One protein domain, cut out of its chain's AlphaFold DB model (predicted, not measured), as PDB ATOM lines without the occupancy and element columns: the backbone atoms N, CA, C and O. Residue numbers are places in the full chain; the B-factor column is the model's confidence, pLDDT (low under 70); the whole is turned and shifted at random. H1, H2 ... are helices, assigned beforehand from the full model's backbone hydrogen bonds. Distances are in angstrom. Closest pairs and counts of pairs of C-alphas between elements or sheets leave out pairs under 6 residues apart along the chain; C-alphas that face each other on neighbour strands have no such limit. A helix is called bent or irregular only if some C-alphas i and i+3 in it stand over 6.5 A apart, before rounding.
ATOM      1  N   ARG A 271     132.637 190.573 112.841       48.12
ATOM      2  CA  ARG A 271     132.151 189.468 111.988       48.12
ATOM      3  C   ARG A 271     131.105 189.862 110.943       48.12
ATOM      4  O   ARG A 271     130.681 189.005 110.181       48.12
ATOM      5  N   LYS A 272     130.631 191.112 110.936       46.69
ATOM      6  CA  LYS A 272     129.520 191.543 110.059       46.69
ATOM      7  C   LYS A 272     129.955 192.385 108.857       46.69
ATOM      8  O   LYS A 272     129.133 192.653 107.988       46.69
ATOM      9  N   PHE A 273     131.223 192.790 108.797       52.12
ATOM     10  CA  PHE A 273     131.735 193.740 107.808       52.12
ATOM     11  C   PHE A 273     132.866 193.136 106.968       52.12
ATOM     12  O   PHE A 273     133.946 193.713 106.882       52.12
ATOM     13  N   ASP A 274     132.633 191.984 106.330       57.41
ATOM     14  CA  ASP A 274     133.645 191.335 105.472       57.41
ATOM     15  C   ASP A 274     134.172 192.273 104.371       57.41
ATOM     16  O   ASP A 274     135.349 192.221 104.021       57.41
ATOM     17  N   TYR A 275     133.339 193.201 103.881       57.75
ATOM     18  CA  TYR A 275     133.746 194.217 102.902       57.75
ATOM     19  C   TYR A 275     134.763 195.238 103.445       57.75
ATOM     20  O   TYR A 275     135.419 195.912 102.659       57.75
ATOM     21  N   ALA A 276     134.889 195.371 104.769       66.56
ATOM     22  CA  ALA A 276     135.807 196.285 105.447       66.56
ATOM     23  C   ALA A 276     137.000 195.543 106.076       66.56
ATOM     24  O   ALA A 276     137.676 196.082 106.952       66.56
ATOM     25  N   ARG A 277     137.264 194.294 105.667       71.44
ATOM     26  CA  ARG A 277     138.282 193.435 106.286       71.44
ATOM     27  C   ARG A 277     139.670 194.074 106.333       71.44
ATOM     28  O   ARG A 277     140.313 194.005 107.375       71.44
ATOM     29  N   ASP A 278     140.105 194.737 105.265       77.38
ATOM     30  CA  ASP A 278     141.420 195.391 105.229       77.38
ATOM     31  C   ASP A 278     141.493 196.578 106.194       77.38
ATOM     32  O   ASP A 278     142.470 196.724 106.928       77.38
ATOM     33  N   TYR A 279     140.420 197.369 106.276       77.81
ATOM     34  CA  TYR A 279     140.280 198.441 107.261       77.81
ATOM     35  C   TYR A 279     140.344 197.897 108.699       77.81
ATOM     36  O   TYR A 279     141.107 198.400 109.525       77.81
ATOM     37  N   LEU A 280     139.607 196.821 108.992       76.50
ATOM     38  CA  LEU A 280     139.595 196.173 110.309       76.50
ATOM     39  C   LEU A 280     140.949 195.558 110.675       76.50
ATOM     40  O   LEU A 280     141.413 195.704 111.807       76.50
ATOM     41  N   SER A 281     141.616 194.899 109.729       81.56
ATOM     42  CA  SER A 281     142.958 194.357 109.937       81.56
ATOM     43  C   SER A 281     143.987 195.450 110.177       81.56
ATOM     44  O   SER A 281     144.848 195.297 111.043       81.56
ATOM     45  N   HIS A 282     143.872 196.583 109.489       85.62
ATOM     46  CA  HIS A 282     144.750 197.719 109.724       85.62
ATOM     47  C   HIS A 282     144.528 198.358 111.102       85.62
ATOM     48  O   HIS A 282     145.484 198.651 111.822       85.62
ATOM     49  N   LEU A 283     143.272 198.475 111.543       80.75
ATOM     50  CA  LEU A 283     142.952 198.863 112.919       80.75
ATOM     51  C   LEU A 283     143.529 197.875 113.945       80.75
ATOM     52  O   LEU A 283     144.080 198.291 114.968       80.75
ATOM     53  N   ALA A 284     143.458 196.569 113.674       82.25
ATOM     54  CA  ALA A 284     144.062 195.550 114.526       82.25
ATOM     55  C   ALA A 284     145.599 195.681 114.582       82.25
ATOM     56  O   ALA A 284     146.182 195.573 115.666       82.25
ATOM     57  N   LEU A 285     146.257 196.015 113.464       87.69
ATOM     58  CA  LEU A 285     147.696 196.310 113.420       87.69
ATOM     59  C   LEU A 285     148.071 197.533 114.266       87.69
ATOM     60  O   LEU A 285     149.062 197.484 114.996       87.69
ATOM     61  N   ILE A 286     147.264 198.599 114.253       87.19
ATOM     62  CA  ILE A 286     147.474 199.768 115.126       87.19
ATOM     63  C   ILE A 286     147.431 199.359 116.604       87.19
ATOM     64  O   ILE A 286     148.257 199.802 117.408       87.19
ATOM     65  N   ARG A 287     146.504 198.470 116.984       85.88
ATOM     66  CA  ARG A 287     146.424 197.939 118.357       85.88
ATOM     67  C   ARG A 287     147.620 197.052 118.703       85.88
ATOM     68  O   ARG A 287     148.123 197.141 119.824       85.88
ATOM     69  N   ALA A 288     148.128 196.268 117.755       89.38
ATOM     70  CA  ALA A 288     149.359 195.500 117.939       89.38
ATOM     71  C   ALA A 288     150.592 196.404 118.108       89.38
ATOM     72  O   ALA A 288     151.438 196.141 118.964       89.38
ATOM     73  N   ARG A 289     150.670 197.517 117.366       90.94
ATOM     74  CA  ARG A 289     151.733 198.516 117.536       90.94
ATOM     75  C   ARG A 289     151.685 199.180 118.909       90.94
ATOM     76  O   ARG A 289     152.729 199.332 119.538       90.94
ATOM     77  N   LEU A 290     150.492 199.502 119.415       89.00
ATOM     78  CA  LEU A 290     150.330 199.994 120.787       89.00
ATOM     79  C   LEU A 290     150.787 198.955 121.823       89.00
ATOM     80  O   LEU A 290     151.474 199.313 122.783       89.00
ATOM     81  N   LEU A 291     150.425 197.679 121.640       91.00
ATOM     82  CA  LEU A 291     150.881 196.599 122.517       91.00
ATOM     83  C   LEU A 291     152.412 196.544 122.561       91.00
ATOM     84  O   LEU A 291     152.981 196.489 123.649       91.00
ATOM     85  N   LEU A 292     153.065 196.620 121.398       93.50
ATOM     86  CA  LEU A 292     154.520 196.655 121.292       93.50
ATOM     87  C   LEU A 292     155.123 197.842 122.055       93.50
ATOM     88  O   LEU A 292     156.046 197.652 122.843       93.50
ATOM     89  N   THR A 293     154.589 199.055 121.875       91.75
ATOM     90  CA  THR A 293     155.072 200.257 122.578       91.75
ATOM     91  C   THR A 293     154.942 200.117 124.092       91.75
ATOM     92  O   THR A 293     155.882 200.438 124.825       91.75
ATOM     93  N   ASN A 294     153.806 199.606 124.578       90.88
ATOM     94  CA  ASN A 294     153.601 199.339 126.001       90.88
ATOM     95  C   ASN A 294     154.603 198.294 126.503       90.88
ATOM     96  O   ASN A 294     155.245 198.496 127.532       90.88
ATOM     97  N   PHE A 295     154.786 197.208 125.752       93.88
ATOM     98  CA  PHE A 295     155.709 196.138 126.102       93.88
ATOM     99  C   PHE A 295     157.153 196.646 126.197       93.88
ATOM    100  O   PHE A 295     157.783 196.506 127.246       93.88
ATOM    101  N   TYR A 296     157.648 197.345 125.177       93.94
ATOM    102  CA  TYR A 296     159.023 197.852 125.150       93.94
ATOM    103  C   TYR A 296     159.271 198.966 126.169       93.94
ATOM    104  O   TYR A 296     160.334 199.006 126.788       93.94
ATOM    105  N   THR A 297     158.291 199.837 126.420       91.44
ATOM    106  CA  THR A 297     158.409 200.866 127.468       91.44
ATOM    107  C   THR A 297     158.402 200.226 128.863       91.44
ATOM    108  O   THR A 297     159.166 200.629 129.744       91.44
ATOM    109  N   SER A 298     157.584 199.188 129.077       91.94
ATOM    110  CA  SER A 298     157.513 198.461 130.353       91.94
ATOM    111  C   SER A 298     158.802 197.698 130.680       91.94
ATOM    112  O   SER A 298     159.170 197.598 131.853       91.94
ATOM    113  N   SER A 299     159.502 197.215 129.646       90.31
ATOM    114  CA  SER A 299     160.769 196.489 129.751       90.31
ATOM    115  C   SER A 299     162.007 197.391 129.671       90.31
ATOM    116  O   SER A 299     163.121 196.876 129.675       90.31
ATOM    117  N   GLY A 300     161.840 198.711 129.525       88.69
ATOM    118  CA  GLY A 300     162.946 199.668 129.387       88.69
ATOM    119  C   GLY A 300     163.672 199.648 128.034       88.69
ATOM    120  O   GLY A 300     164.710 200.286 127.900       88.69
ATOM    121  N   LYS A 301     163.139 198.942 127.025       89.69
ATOM    122  CA  LYS A 301     163.654 198.964 125.641       89.69
ATOM    123  C   LYS A 301     163.361 200.301 124.943       89.69
ATOM    124  O   LYS A 301     164.124 200.711 124.077       89.69
ATOM    125  N   THR A 302     162.285 200.978 125.346       88.06
ATOM    126  CA  THR A 302     161.947 202.351 124.934       88.06
ATOM    127  C   THR A 302     162.046 203.282 126.143       88.06
ATOM    128  O   THR A 302     161.631 202.912 127.244       88.06
ATOM    129  N   ALA A 303     162.584 204.491 125.949       86.50
ATOM    130  CA  ALA A 303     162.759 205.474 127.019       86.50
ATOM    131  C   ALA A 303     161.418 205.887 127.654       86.50
ATOM    132  O   ALA A 303     160.403 206.009 126.966       86.50
ATOM    133  N   SER A 304     161.419 206.131 128.966       87.69
ATOM    134  CA  SER A 304     160.298 206.775 129.665       87.69
ATOM    135  C   SER A 304     160.273 208.275 129.368       87.69
ATOM    136  O   SER A 304     161.323 208.883 129.192       87.69
ATOM    137  N   ASP A 305     159.083 208.866 129.350       85.06
ATOM    138  CA  ASP A 305     158.874 210.310 129.215       85.06
ATOM    139  C   ASP A 305     157.603 210.736 129.968       85.06
ATOM    140  O   ASP A 305     156.965 209.925 130.649       85.06
ATOM    141  N   ASP A 306     157.236 212.009 129.823       81.25
ATOM    142  CA  ASP A 306     156.057 212.603 130.454       81.25
ATOM    143  C   ASP A 306     154.726 212.059 129.904       81.25
ATOM    144  O   ASP A 306     153.695 212.168 130.571       81.25
ATOM    145  N   VAL A 307     154.732 211.454 128.708       80.62
ATOM    146  CA  VAL A 307     153.539 210.861 128.084       80.62
ATOM    147  C   VAL A 307     153.260 209.479 128.668       80.62
ATOM    148  O   VAL A 307     152.119 209.170 129.025       80.62
ATOM    149  N   MET A 308     154.286 208.628 128.732       83.88
ATOM    150  CA  MET A 308     154.192 207.298 129.320       83.88
ATOM    151  C   MET A 308     155.551 206.823 129.835       83.88
ATOM    152  O   MET A 308     156.488 206.572 129.065       83.88
ATOM    153  N   ASN A 309     155.624 206.613 131.147       86.62
ATOM    154  CA  ASN A 309     156.754 205.971 131.806       86.62
ATOM    155  C   ASN A 309     156.571 204.449 131.936       86.62
ATOM    156  O   ASN A 309     155.482 203.905 131.728       86.62
ATOM    157  N   SER A 310     157.634 203.744 132.323       88.94
ATOM    158  CA  SER A 310     157.631 202.280 132.443       88.94
ATOM    159  C   SER A 310     156.569 201.737 133.401       88.94
ATOM    160  O   SER A 310     155.998 200.683 133.131       88.94
ATOM    161  N   ASN A 311     156.252 202.437 134.495       85.19
ATOM    162  CA  ASN A 311     155.213 201.989 135.428       85.19
ATOM    163  C   ASN A 311     153.822 202.107 134.801       85.19
ATOM    164  O   ASN A 311     153.043 201.159 134.854       85.19
ATOM    165  N   GLN A 312     153.523 203.232 134.151       82.88
ATOM    166  CA  GLN A 312     152.272 203.411 133.411       82.88
ATOM    167  C   GLN A 312     152.130 202.366 132.297       82.88
ATOM    168  O   GLN A 312     151.067 201.763 132.159       82.88
ATOM    169  N   ALA A 313     153.213 202.079 131.568       84.75
ATOM    170  CA  ALA A 313     153.234 201.043 130.539       84.75
ATOM    171  C   ALA A 313     152.962 199.640 131.115       84.75
ATOM    172  O   ALA A 313     152.165 198.895 130.546       84.75
ATOM    173  N   LYS A 314     153.534 199.299 132.282       85.38
ATOM    174  CA  LYS A 314     153.236 198.045 133.005       85.38
ATOM    175  C   LYS A 314     151.759 197.921 133.375       85.38
ATOM    176  O   LYS A 314     151.200 196.838 133.255       85.38
ATOM    177  N   TYR A 315     151.111 199.014 133.780       79.88
ATOM    178  CA  TYR A 315     149.673 199.014 134.077       79.88
ATOM    179  C   TYR A 315     148.788 198.954 132.820       79.88
ATOM    180  O   TYR A 315     147.671 198.438 132.877       79.88
ATOM    181  N   ALA A 316     149.258 199.487 131.690       78.69
ATOM    182  CA  ALA A 316     148.530 199.473 130.423       78.69
ATOM    183  C   ALA A 316     148.624 198.118 129.700       78.69
ATOM    184  O   ALA A 316     147.660 197.693 129.062       78.69
ATOM    185  N   LEU A 317     149.756 197.422 129.822       85.81
ATOM    186  CA  LEU A 317     150.061 196.200 129.080       85.81
ATOM    187  C   LEU A 317     149.026 195.069 129.287       85.81
ATOM    188  O   LEU A 317     148.505 194.580 128.281       85.81
ATOM    189  N   PRO A 318     148.610 194.711 130.523       83.00
ATOM    190  CA  PRO A 318     147.522 193.756 130.747       83.00
ATOM    191  C   PRO A 318     146.215 194.121 130.030       83.00
ATOM    192  O   PRO A 318     145.528 193.247 129.500       83.00
ATOM    193  N   LYS A 319     145.873 195.418 129.978       76.81
ATOM    194  CA  LYS A 319     144.648 195.905 129.324       76.81
ATOM    195  C   LYS A 319     144.732 195.739 127.807       76.81
ATOM    196  O   LYS A 319     143.759 195.313 127.195       76.81
ATOM    197  N   SER A 320     145.890 196.028 127.207       81.94
ATOM    198  CA  SER A 320     146.124 195.832 125.769       81.94
ATOM    199  C   SER A 320     146.056 194.358 125.365       81.94
ATOM    200  O   SER A 320     145.429 194.038 124.358       81.94
ATOM    201  N   ILE A 321     146.637 193.460 126.168       84.38
ATOM    202  CA  ILE A 321     146.561 192.006 125.943       84.38
ATOM    203  C   ILE A 321     145.107 191.533 126.035       84.38
ATOM    204  O   ILE A 321     144.615 190.856 125.133       84.38
ATOM    205  N   SER A 322     144.391 191.940 127.087       77.25
ATOM    206  CA  SER A 322     142.975 191.602 127.247       77.25
ATOM    207  C   SER A 322     142.114 192.141 126.104       77.25
ATOM    208  O   SER A 322     141.201 191.446 125.682       77.25
ATOM    209  N   PHE A 323     142.394 193.338 125.577       75.44
ATOM    210  CA  PHE A 323     141.676 193.887 124.422       75.44
ATOM    211  C   PHE A 323     141.860 192.993 123.187       75.44
ATOM    212  O   PHE A 323     140.884 192.580 122.569       75.44
ATOM    213  N   ILE A 324     143.101 192.624 122.859       78.38
ATOM    214  CA  ILE A 324     143.397 191.759 121.705       78.38
ATOM    215  C   ILE A 324     142.697 190.400 121.825       78.38
ATOM    216  O   ILE A 324     142.123 189.928 120.842       78.38
ATOM    217  N   ASN A 325     142.700 189.807 123.022       77.56
ATOM    218  CA  ASN A 325     142.052 188.524 123.285       77.56
ATOM    219  C   ASN A 325     140.523 188.611 123.222       77.56
ATOM    220  O   ASN A 325     139.898 187.831 122.504       77.56
ATOM    221  N   ASN A 326     139.917 189.573 123.922       69.81
ATOM    222  CA  ASN A 326     138.458 189.666 124.039       69.81
ATOM    223  C   ASN A 326     137.796 189.995 122.692       69.81
ATOM    224  O   ASN A 326     136.701 189.508 122.423       69.81
ATOM    225  N   PHE A 327     138.470 190.763 121.827       67.00
ATOM    226  CA  PHE A 327     137.972 191.114 120.490       67.00
ATOM    227  C   PHE A 327     138.507 190.210 119.368       67.00
ATOM    228  O   PHE A 327     138.258 190.482 118.198       67.00
ATOM    229  N   LYS A 328     139.234 189.131 119.698       73.44
ATOM    230  CA  LYS A 328     139.812 188.175 118.729       73.44
ATOM    231  C   LYS A 328     140.619 188.843 117.607       73.44
ATOM    232  O   LYS A 328     140.641 188.382 116.469       73.44
ATOM    233  N   LEU A 329     141.336 189.919 117.931       76.56
ATOM    234  CA  LEU A 329     142.077 190.708 116.936       76.56
ATOM    235  C   LEU A 329     143.252 189.945 116.328       76.56
ATOM    236  O   LEU A 329     143.721 190.288 115.247       76.56
ATOM    237  N   ARG A 330     143.716 188.898 117.013       80.06
ATOM    238  CA  ARG A 330     144.788 188.021 116.545       80.06
ATOM    239  C   ARG A 330     144.505 187.456 115.149       80.06
ATOM    240  O   ARG A 330     145.396 187.477 114.305       80.06
ATOM    241  N   ASP A 331     143.267 187.044 114.880       76.19
ATOM    242  CA  ASP A 331     142.881 186.447 113.594       76.19
ATOM    243  C   ASP A 331     142.921 187.468 112.444       76.19
ATOM    244  O   ASP A 331     143.243 187.116 111.308       76.19
ATOM    245  N   LEU A 332     142.649 188.742 112.749       75.81
ATOM    246  CA  LEU A 332     142.743 189.856 111.801       75.81
ATOM    247  C   LEU A 332     144.191 190.271 111.515       75.81
ATOM    248  O   LEU A 332     144.448 190.851 110.461       75.81
ATOM    249  N   ILE A 333     145.113 189.997 112.439       78.75
ATOM    250  CA  ILE A 333     146.533 190.345 112.320       78.75
ATOM    251  C   ILE A 333     147.289 189.251 111.561       78.75
ATOM    252  O   ILE A 333     147.964 189.545 110.581       78.75
ATOM    253  N   ILE A 334     147.174 187.991 111.993       65.88
ATOM    254  CA  ILE A 334     148.054 186.894 111.548       65.88
ATOM    255  C   ILE A 334     147.740 186.416 110.123       65.88
ATOM    256  O   ILE A 334     148.638 185.969 109.415       65.88
ATOM    257  N   ASN A 335     146.492 186.552 109.671       58.97
ATOM    258  CA  ASN A 335     146.040 186.058 108.366       58.97
ATOM    259  C   ASN A 335     145.890 187.164 107.307       58.97
ATOM    260  O   ASN A 335     145.029 187.045 106.434       58.97
ATOM    261  N   ASN A 336     146.654 188.259 107.393       62.72
ATOM    262  CA  ASN A 336     146.482 189.389 106.480       62.72
ATOM    263  C   ASN A 336     147.782 189.791 105.754       62.72
ATOM    264  O   ASN A 336     148.845 189.945 106.360       62.72
ATOM    265  N   GLU A 337     147.663 190.030 104.444       68.75
ATOM    266  CA  GLU A 337     148.661 190.677 103.584       68.75
ATOM    267  C   GLU A 337     149.164 192.020 104.147       68.75
ATOM    268  O   GLU A 337     150.282 192.438 103.848       68.75
ATOM    269  N   ALA A 338     148.398 192.659 105.034       70.50
ATOM    270  CA  ALA A 338     148.752 193.889 105.729       70.50
ATOM    271  C   ALA A 338     150.056 193.794 106.555       70.50
ATOM    272  O   ALA A 338     150.743 194.797 106.725       70.50
ATOM    273  N   ILE A 339     150.481 192.608 107.020       81.50
ATOM    274  CA  ILE A 339     151.820 192.458 107.640       81.50
ATOM    275  C   ILE A 339     152.931 192.685 106.601       81.50
ATOM    276  O   ILE A 339     154.004 193.220 106.910       81.50
ATOM    277  N   ASN A 340     152.694 192.288 105.350       81.94
ATOM    278  CA  ASN A 340     153.665 192.449 104.276       81.94
ATOM    279  C   ASN A 340     153.795 193.907 103.833       81.94
ATOM    280  O   ASN A 340     154.892 194.291 103.424       81.94
ATOM    281  N   SER A 341     152.736 194.712 103.983       83.75
ATOM    282  CA  SER A 341     152.751 196.145 103.670       83.75
ATOM    283  C   SER A 341     153.423 197.014 104.740       83.75
ATOM    284  O   SER A 341     153.743 198.166 104.446       83.75
ATOM    285  N   ILE A 342     153.720 196.473 105.935       88.88
ATOM    286  CA  ILE A 342     154.449 197.198 106.990       88.88
ATOM    287  C   ILE A 342     155.797 197.703 106.436       88.88
ATOM    288  O   ILE A 342     156.610 196.895 105.957       88.88
ATOM    289  N   PRO A 343     156.080 199.018 106.522       90.19
ATOM    290  CA  PRO A 343     157.280 199.605 105.948       90.19
ATOM    291  C   PRO A 343     158.540 199.106 106.659       90.19
ATOM    292  O   PRO A 343     158.533 198.766 107.842       90.19
ATOM    293  N   LYS A 344     159.673 199.116 105.946       89.50
ATOM    294  CA  LYS A 344     160.974 198.683 106.497       89.50
ATOM    295  C   LYS A 344     161.393 199.472 107.744       89.50
ATOM    296  O   LYS A 344     162.137 198.941 108.563       89.50
ATOM    297  N   SER A 345     160.926 200.711 107.886       89.38
ATOM    298  CA  SER A 345     161.168 201.544 109.064       89.38
ATOM    299  C   SER A 345     160.477 201.027 110.335       89.38
ATOM    300  O   SER A 345     160.962 201.289 111.429       89.38
ATOM    301  N   GLU A 346     159.432 200.204 110.210       91.75
ATOM    302  CA  GLU A 346     158.714 199.541 111.311       91.75
ATOM    303  C   GLU A 346     159.178 198.077 111.492       91.75
ATOM    304  O   GLU A 346     158.407 197.175 111.834       91.75
ATOM    305  N   LYS A 347     160.479 197.812 111.275       91.25
ATOM    306  CA  LYS A 347     161.079 196.467 111.388       91.25
ATOM    307  C   LYS A 347     160.832 195.818 112.753       91.25
ATOM    308  O   LYS A 347     160.654 194.603 112.808       91.25
ATOM    309  N   ALA A 348     160.819 196.601 113.833       91.50
ATOM    310  CA  ALA A 348     160.565 196.092 115.181       91.50
ATOM    311  C   ALA A 348     159.164 195.474 115.297       91.50
ATOM    312  O   ALA A 348     159.042 194.350 115.780       91.50
ATOM    313  N   LEU A 349     158.132 196.148 114.775       92.44
ATOM    314  CA  LEU A 349     156.778 195.599 114.739       92.44
ATOM    315  C   LEU A 349     156.699 194.359 113.859       92.44
ATOM    316  O   LEU A 349     156.160 193.341 114.286       92.44
ATOM    317  N   LYS A 350     157.263 194.420 112.650       91.56
ATOM    318  CA  LYS A 350     157.248 193.270 111.743       91.56
ATOM    319  C   LYS A 350     157.919 192.049 112.376       91.56
ATOM    320  O   LYS A 350     157.373 190.954 112.317       91.56
ATOM    321  N   SER A 351     159.066 192.242 113.026       92.31
ATOM    322  CA  SER A 351     159.740 191.187 113.786       92.31
ATOM    323  C   SER A 351     158.831 190.652 114.891       92.31
ATOM    324  O   SER A 351     158.540 189.467 114.894       92.31
ATOM    325  N   PHE A 352     158.317 191.522 115.761       92.88
ATOM    326  CA  PHE A 352     157.441 191.149 116.874       92.88
ATOM    327  C   PHE A 352     156.234 190.294 116.444       92.88
ATOM    328  O   PHE A 352     155.906 189.315 117.112       92.88
ATOM    329  N   LEU A 353     155.613 190.624 115.306       91.00
ATOM    330  CA  LEU A 353     154.469 189.890 114.755       91.00
ATOM    331  C   LEU A 353     154.844 188.546 114.106       91.00
ATOM    332  O   LEU A 353     154.040 187.622 114.125       91.00
ATOM    333  N   THR A 354     156.040 188.427 113.524       88.50
ATOM    334  CA  THR A 354     156.446 187.250 112.723       88.50
ATOM    335  C   THR A 354     157.322 186.241 113.462       88.50
ATOM    336  O   THR A 354     157.352 185.075 113.078       88.50
ATOM    337  N   THR A 355     158.034 186.639 114.518       87.94
ATOM    338  CA  THR A 355     158.959 185.755 115.256       87.94
ATOM    339  C   THR A 355     158.280 184.917 116.338       87.94
ATOM    340  O   THR A 355     158.956 184.174 117.046       87.94
ATOM    341  N   GLY A 356     156.962 185.047 116.503       85.06
ATOM    342  CA  GLY A 356     156.197 184.387 117.562       85.06
ATOM    343  C   GLY A 356     156.206 185.122 118.908       85.06
ATOM    344  O   GLY A 356     155.476 184.713 119.804       85.06
ATOM    345  N   GLU A 357     156.952 186.227 119.058       91.38
ATOM    346  CA  GLU A 357     156.992 187.013 120.308       91.38
ATOM    347  C   GLU A 357     155.613 187.613 120.639       91.38
ATOM    348  O   GLU A 357     155.175 187.551 121.788       91.38
ATOM    349  N   PHE A 358     154.889 188.123 119.634       92.25
ATOM    350  CA  PHE A 358     153.502 188.576 119.787       92.25
ATOM    351  C   PHE A 358     152.591 187.461 120.314       92.25
ATOM    352  O   PHE A 358     151.889 187.644 121.309       92.25
ATOM    353  N   ASP A 359     152.639 186.290 119.684       90.44
ATOM    354  CA  ASP A 359     151.811 185.147 120.062       90.44
ATOM    355  C   ASP A 359     152.151 184.619 121.451       90.44
ATOM    356  O   ASP A 359     151.257 184.255 122.218       90.44
ATOM    357  N   GLU A 360     153.433 184.585 121.805       92.31
ATOM    358  CA  GLU A 360     153.854 184.141 123.123       92.31
ATOM    359  C   GLU A 360     153.428 185.133 124.208       92.31
ATOM    360  O   GLU A 360     152.935 184.700 125.250       92.31
ATOM    361  N   LEU A 361     153.540 186.444 123.960       91.81
ATOM    362  CA  LEU A 361     153.097 187.478 124.900       91.81
ATOM    363  C   LEU A 361     151.590 187.413 125.151       91.81
ATOM    364  O   LEU A 361     151.148 187.529 126.295       91.81
ATOM    365  N   ILE A 362     150.802 187.217 124.093       89.38
ATOM    366  CA  ILE A 362     149.344 187.141 124.183       89.38
ATOM    367  C   ILE A 362     148.883 185.866 124.903       89.38
ATOM    368  O   ILE A 362     148.007 185.936 125.768       89.38
ATOM    369  N   ASN A 363     149.478 184.713 124.576       88.69
ATOM    370  CA  ASN A 363     149.063 183.419 125.125       88.69
ATOM    371  C   ASN A 363     149.653 183.137 126.515       88.69
ATOM    372  O   ASN A 363     149.029 182.463 127.331       88.69
ATOM    373  N   ASN A 364     150.858 183.636 126.797       90.19
ATOM    374  CA  ASN A 364     151.604 183.352 128.023       90.19
ATOM    375  C   ASN A 364     152.186 184.632 128.657       90.19
ATOM    376  O   ASN A 364     153.392 184.697 128.907       90.19
ATOM    377  N   PRO A 365     151.356 185.637 128.997       89.31
ATOM    378  CA  PRO A 365     151.822 186.928 129.524       89.31
ATOM    379  C   PRO A 365     152.681 186.799 130.792       89.31
ATOM    380  O   PRO A 365     153.609 187.579 131.013       89.31
ATOM    381  N   HIS A 366     152.438 185.763 131.599       88.62
ATOM    382  CA  HIS A 366     153.199 185.467 132.811       88.62
ATOM    383  C   HIS A 366     154.688 185.182 132.544       88.62
ATOM    384  O   HIS A 366     155.519 185.528 133.381       88.62
ATOM    385  N   LYS A 367     155.052 184.629 131.373       90.00
ATOM    386  CA  LYS A 367     156.459 184.429 130.975       90.00
ATOM    387  C   LYS A 367     157.219 185.749 130.829       90.00
ATOM    388  O   LYS A 367     158.431 185.784 130.992       90.00
ATOM    389  N   PHE A 368     156.490 186.833 130.576       88.19
ATOM    390  CA  PHE A 368     157.017 188.189 130.450       88.19
ATOM    391  C   PHE A 368     156.817 189.017 131.729       88.19
ATOM    392  O   PHE A 368     156.966 190.237 131.705       88.19
ATOM    393  N   GLY A 369     156.452 188.381 132.851       84.75
ATOM    394  CA  GLY A 369     156.185 189.067 134.117       84.75
ATOM    395  C   GLY A 369     154.902 189.905 134.115       84.75
ATOM    396  O   GLY A 369     154.745 190.787 134.959       84.75
ATOM    397  N   VAL A 370     153.984 189.656 133.176       84.81
ATOM    398  CA  VAL A 370     152.722 190.394 133.052       84.81
ATOM    399  C   VAL A 370     151.602 189.619 133.743       84.81
ATOM    400  O   VAL A 370     151.256 188.508 133.345       84.81
ATOM    401  N   SER A 371     151.009 190.222 134.777       81.00
ATOM    402  CA  SER A 371     149.834 189.679 135.466       81.00
ATOM    403  C   SER A 371     148.549 190.232 134.860       81.00
ATOM    404  O   SER A 371     148.382 191.445 134.747       81.00
ATOM    405  N   LEU A 372     147.614 189.344 134.516       73.31
ATOM    406  CA  LEU A 372     146.261 189.724 134.099       73.31
ATOM    407  C   LEU A 372     145.264 189.751 135.268       73.31
ATOM    408  O   LEU A 372     144.093 190.019 135.045       73.31
ATOM    409  N   VAL A 373     145.691 189.493 136.513       69.56
ATOM    410  CA  VAL A 373     144.784 189.351 137.675       69.56
ATOM    411  C   VAL A 373     143.944 190.611 137.923       69.56
ATOM    412  O   VAL A 373     142.766 190.510 138.267       69.56
ATOM    413  N   ASP A 374     144.524 191.791 137.696       57.62
ATOM    414  CA  ASP A 374     143.848 193.080 137.892       57.62
ATOM    415  C   ASP A 374     142.930 193.482 136.728       57.62
ATOM    416  O   ASP A 374     142.132 194.415 136.856       57.62
ATOM    417  N   VAL A 375     143.027 192.788 135.592       56.56
ATOM    418  CA  VAL A 375     142.129 192.957 134.452       56.56
ATOM    419  C   VAL A 375     141.119 191.832 134.542       56.56
ATOM    420  O   VAL A 375     141.436 190.699 134.202       56.56
ATOM    421  N   LYS A 376     139.913 192.125 135.052       53.34
ATOM    422  CA  LYS A 376     138.847 191.119 135.145       53.34
ATOM    423  C   LYS A 376     138.715 190.450 133.769       53.34
ATOM    424  O   LYS A 376     138.329 191.150 132.833       53.34
ATOM    425  N   PRO A 377     139.056 189.155 133.622       44.88
ATOM    426  CA  PRO A 377     138.850 188.477 132.359       44.88
ATOM    427  C   PRO A 377     137.352 188.515 132.097       44.88
ATOM    428  O   PRO A 377     136.560 188.143 132.973       44.88
ATOM    429  N   ASP A 378     136.960 189.001 130.923       48.91
ATOM    430  CA  ASP A 378     135.590 188.843 130.465       48.91
ATOM    431  C   ASP A 378     135.400 187.325 130.312       48.91
ATOM    432  O   ASP A 378     135.939 186.698 129.407       48.91
ATOM    433  N   ARG A 379     134.752 186.691 131.303       37.12
ATOM    434  CA  ARG A 379     134.592 185.222 131.380       37.12
ATOM    435  C   ARG A 379     133.707 184.660 130.262       37.12
ATOM    436  O   ARG A 379     133.544 183.449 130.169       37.12
ATOM    437  N   GLU A 380     133.143 185.534 129.441       40.09
ATOM    438  CA  GLU A 380     132.325 185.222 128.283       40.09
ATOM    439  C   GLU A 380     132.965 185.907 127.071       40.09
ATOM    440  O   GLU A 380     133.308 187.089 127.126       40.09
ATOM    441  N   GLU A 381     133.140 185.148 125.984       40.19
ATOM    442  CA  GLU A 381     133.380 185.707 124.655       40.19
ATOM    443  C   GLU A 381     132.265 186.723 124.397       40.19
ATOM    444  O   GLU A 381     131.102 186.336 124.274       40.19
ATOM    445  N   ILE A 382     132.591 188.018 124.398       38.97
ATOM    446  CA  ILE A 382     131.571 189.041 124.196       38.97
ATOM    447  C   ILE A 382     131.142 188.946 122.731       38.97
ATOM    448  O   ILE A 382     131.835 189.412 121.828       38.97
TER     449      ILE A 382
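This is residues 271 to 382 of the 505 residues of an uncharacterized protein of candidate division LCP-89 bacterium B3_LCP (UniProt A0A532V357). What shape do the parts make? The long helix H1 runs along the longest axis, H2 folds back beside it as a helical hairpin, and short H3, H4, H5 and H6 follow over one side of the pair, with H7 beyond H6. Residues 271 to 276, of which 274 to 276 belong to H1, stick out. What is the make-up? The printed part has 112 residues with seven named helices, H1 to H7 in order, which hold 74 of them, and no named strand; the class is all helix, and the whole is compact with a radius of gyration of the C-alphas of 14.3 A, spanning 40 by 38 by 26 A.

Where are the helices? H1, residues 274 to 298, runs 35.2 A from C-alpha 274 at (133.645, 191.335, 105.472); H2, residues 310 to 326, runs 24.4 A. H3 is residues 329 to 334, H4 338 to 341, H5 344 to 354, H6 357 to 363 and H7 365 to 368, with C-alpha 368 at (157.017, 188.189, 130.450). Are any irregular? H1 and H5 are, with C-alphas 275 and 278 8.1 A and 345 and 348 8.2 A apart, and H2 only just, with 315 and 318 6.6 A apart.

What touches the hub, H1? H2 touches its residues 287 to 298 alone, opposite ways at a shallow tilt of 28 degrees, closest C-alphas Ser 298 and Ser 310, 4.4 A. H3 touches its residues 277 to 285 alone, about perpendicular at 87 degrees, closest C-alphas Ser 281 and Leu 332, 4.9 A. H4 and H5 only just touch it, each with 3 pairs of C-alphas within 8 A, the closest His 282 and Ala 338, 6.8 A, and Arg 289 and Leu 349, 6.5 A. How are the backbones? Every O i to N i+4 pair is within hydrogen-bond range in H3 and H6, 19 of 21 in H1, 11 of 13 in H2 and 5 of 7 in H5; H4 and H7 are too short for one.

Which links are long? H1 to H2 is, with 11 residues; the others are tight, and the printed part has no cut. Where is confidence low? The pLDDT is under 70 at residues 271 to 276, 326 to 327, 334 to 337 and 373 to 382.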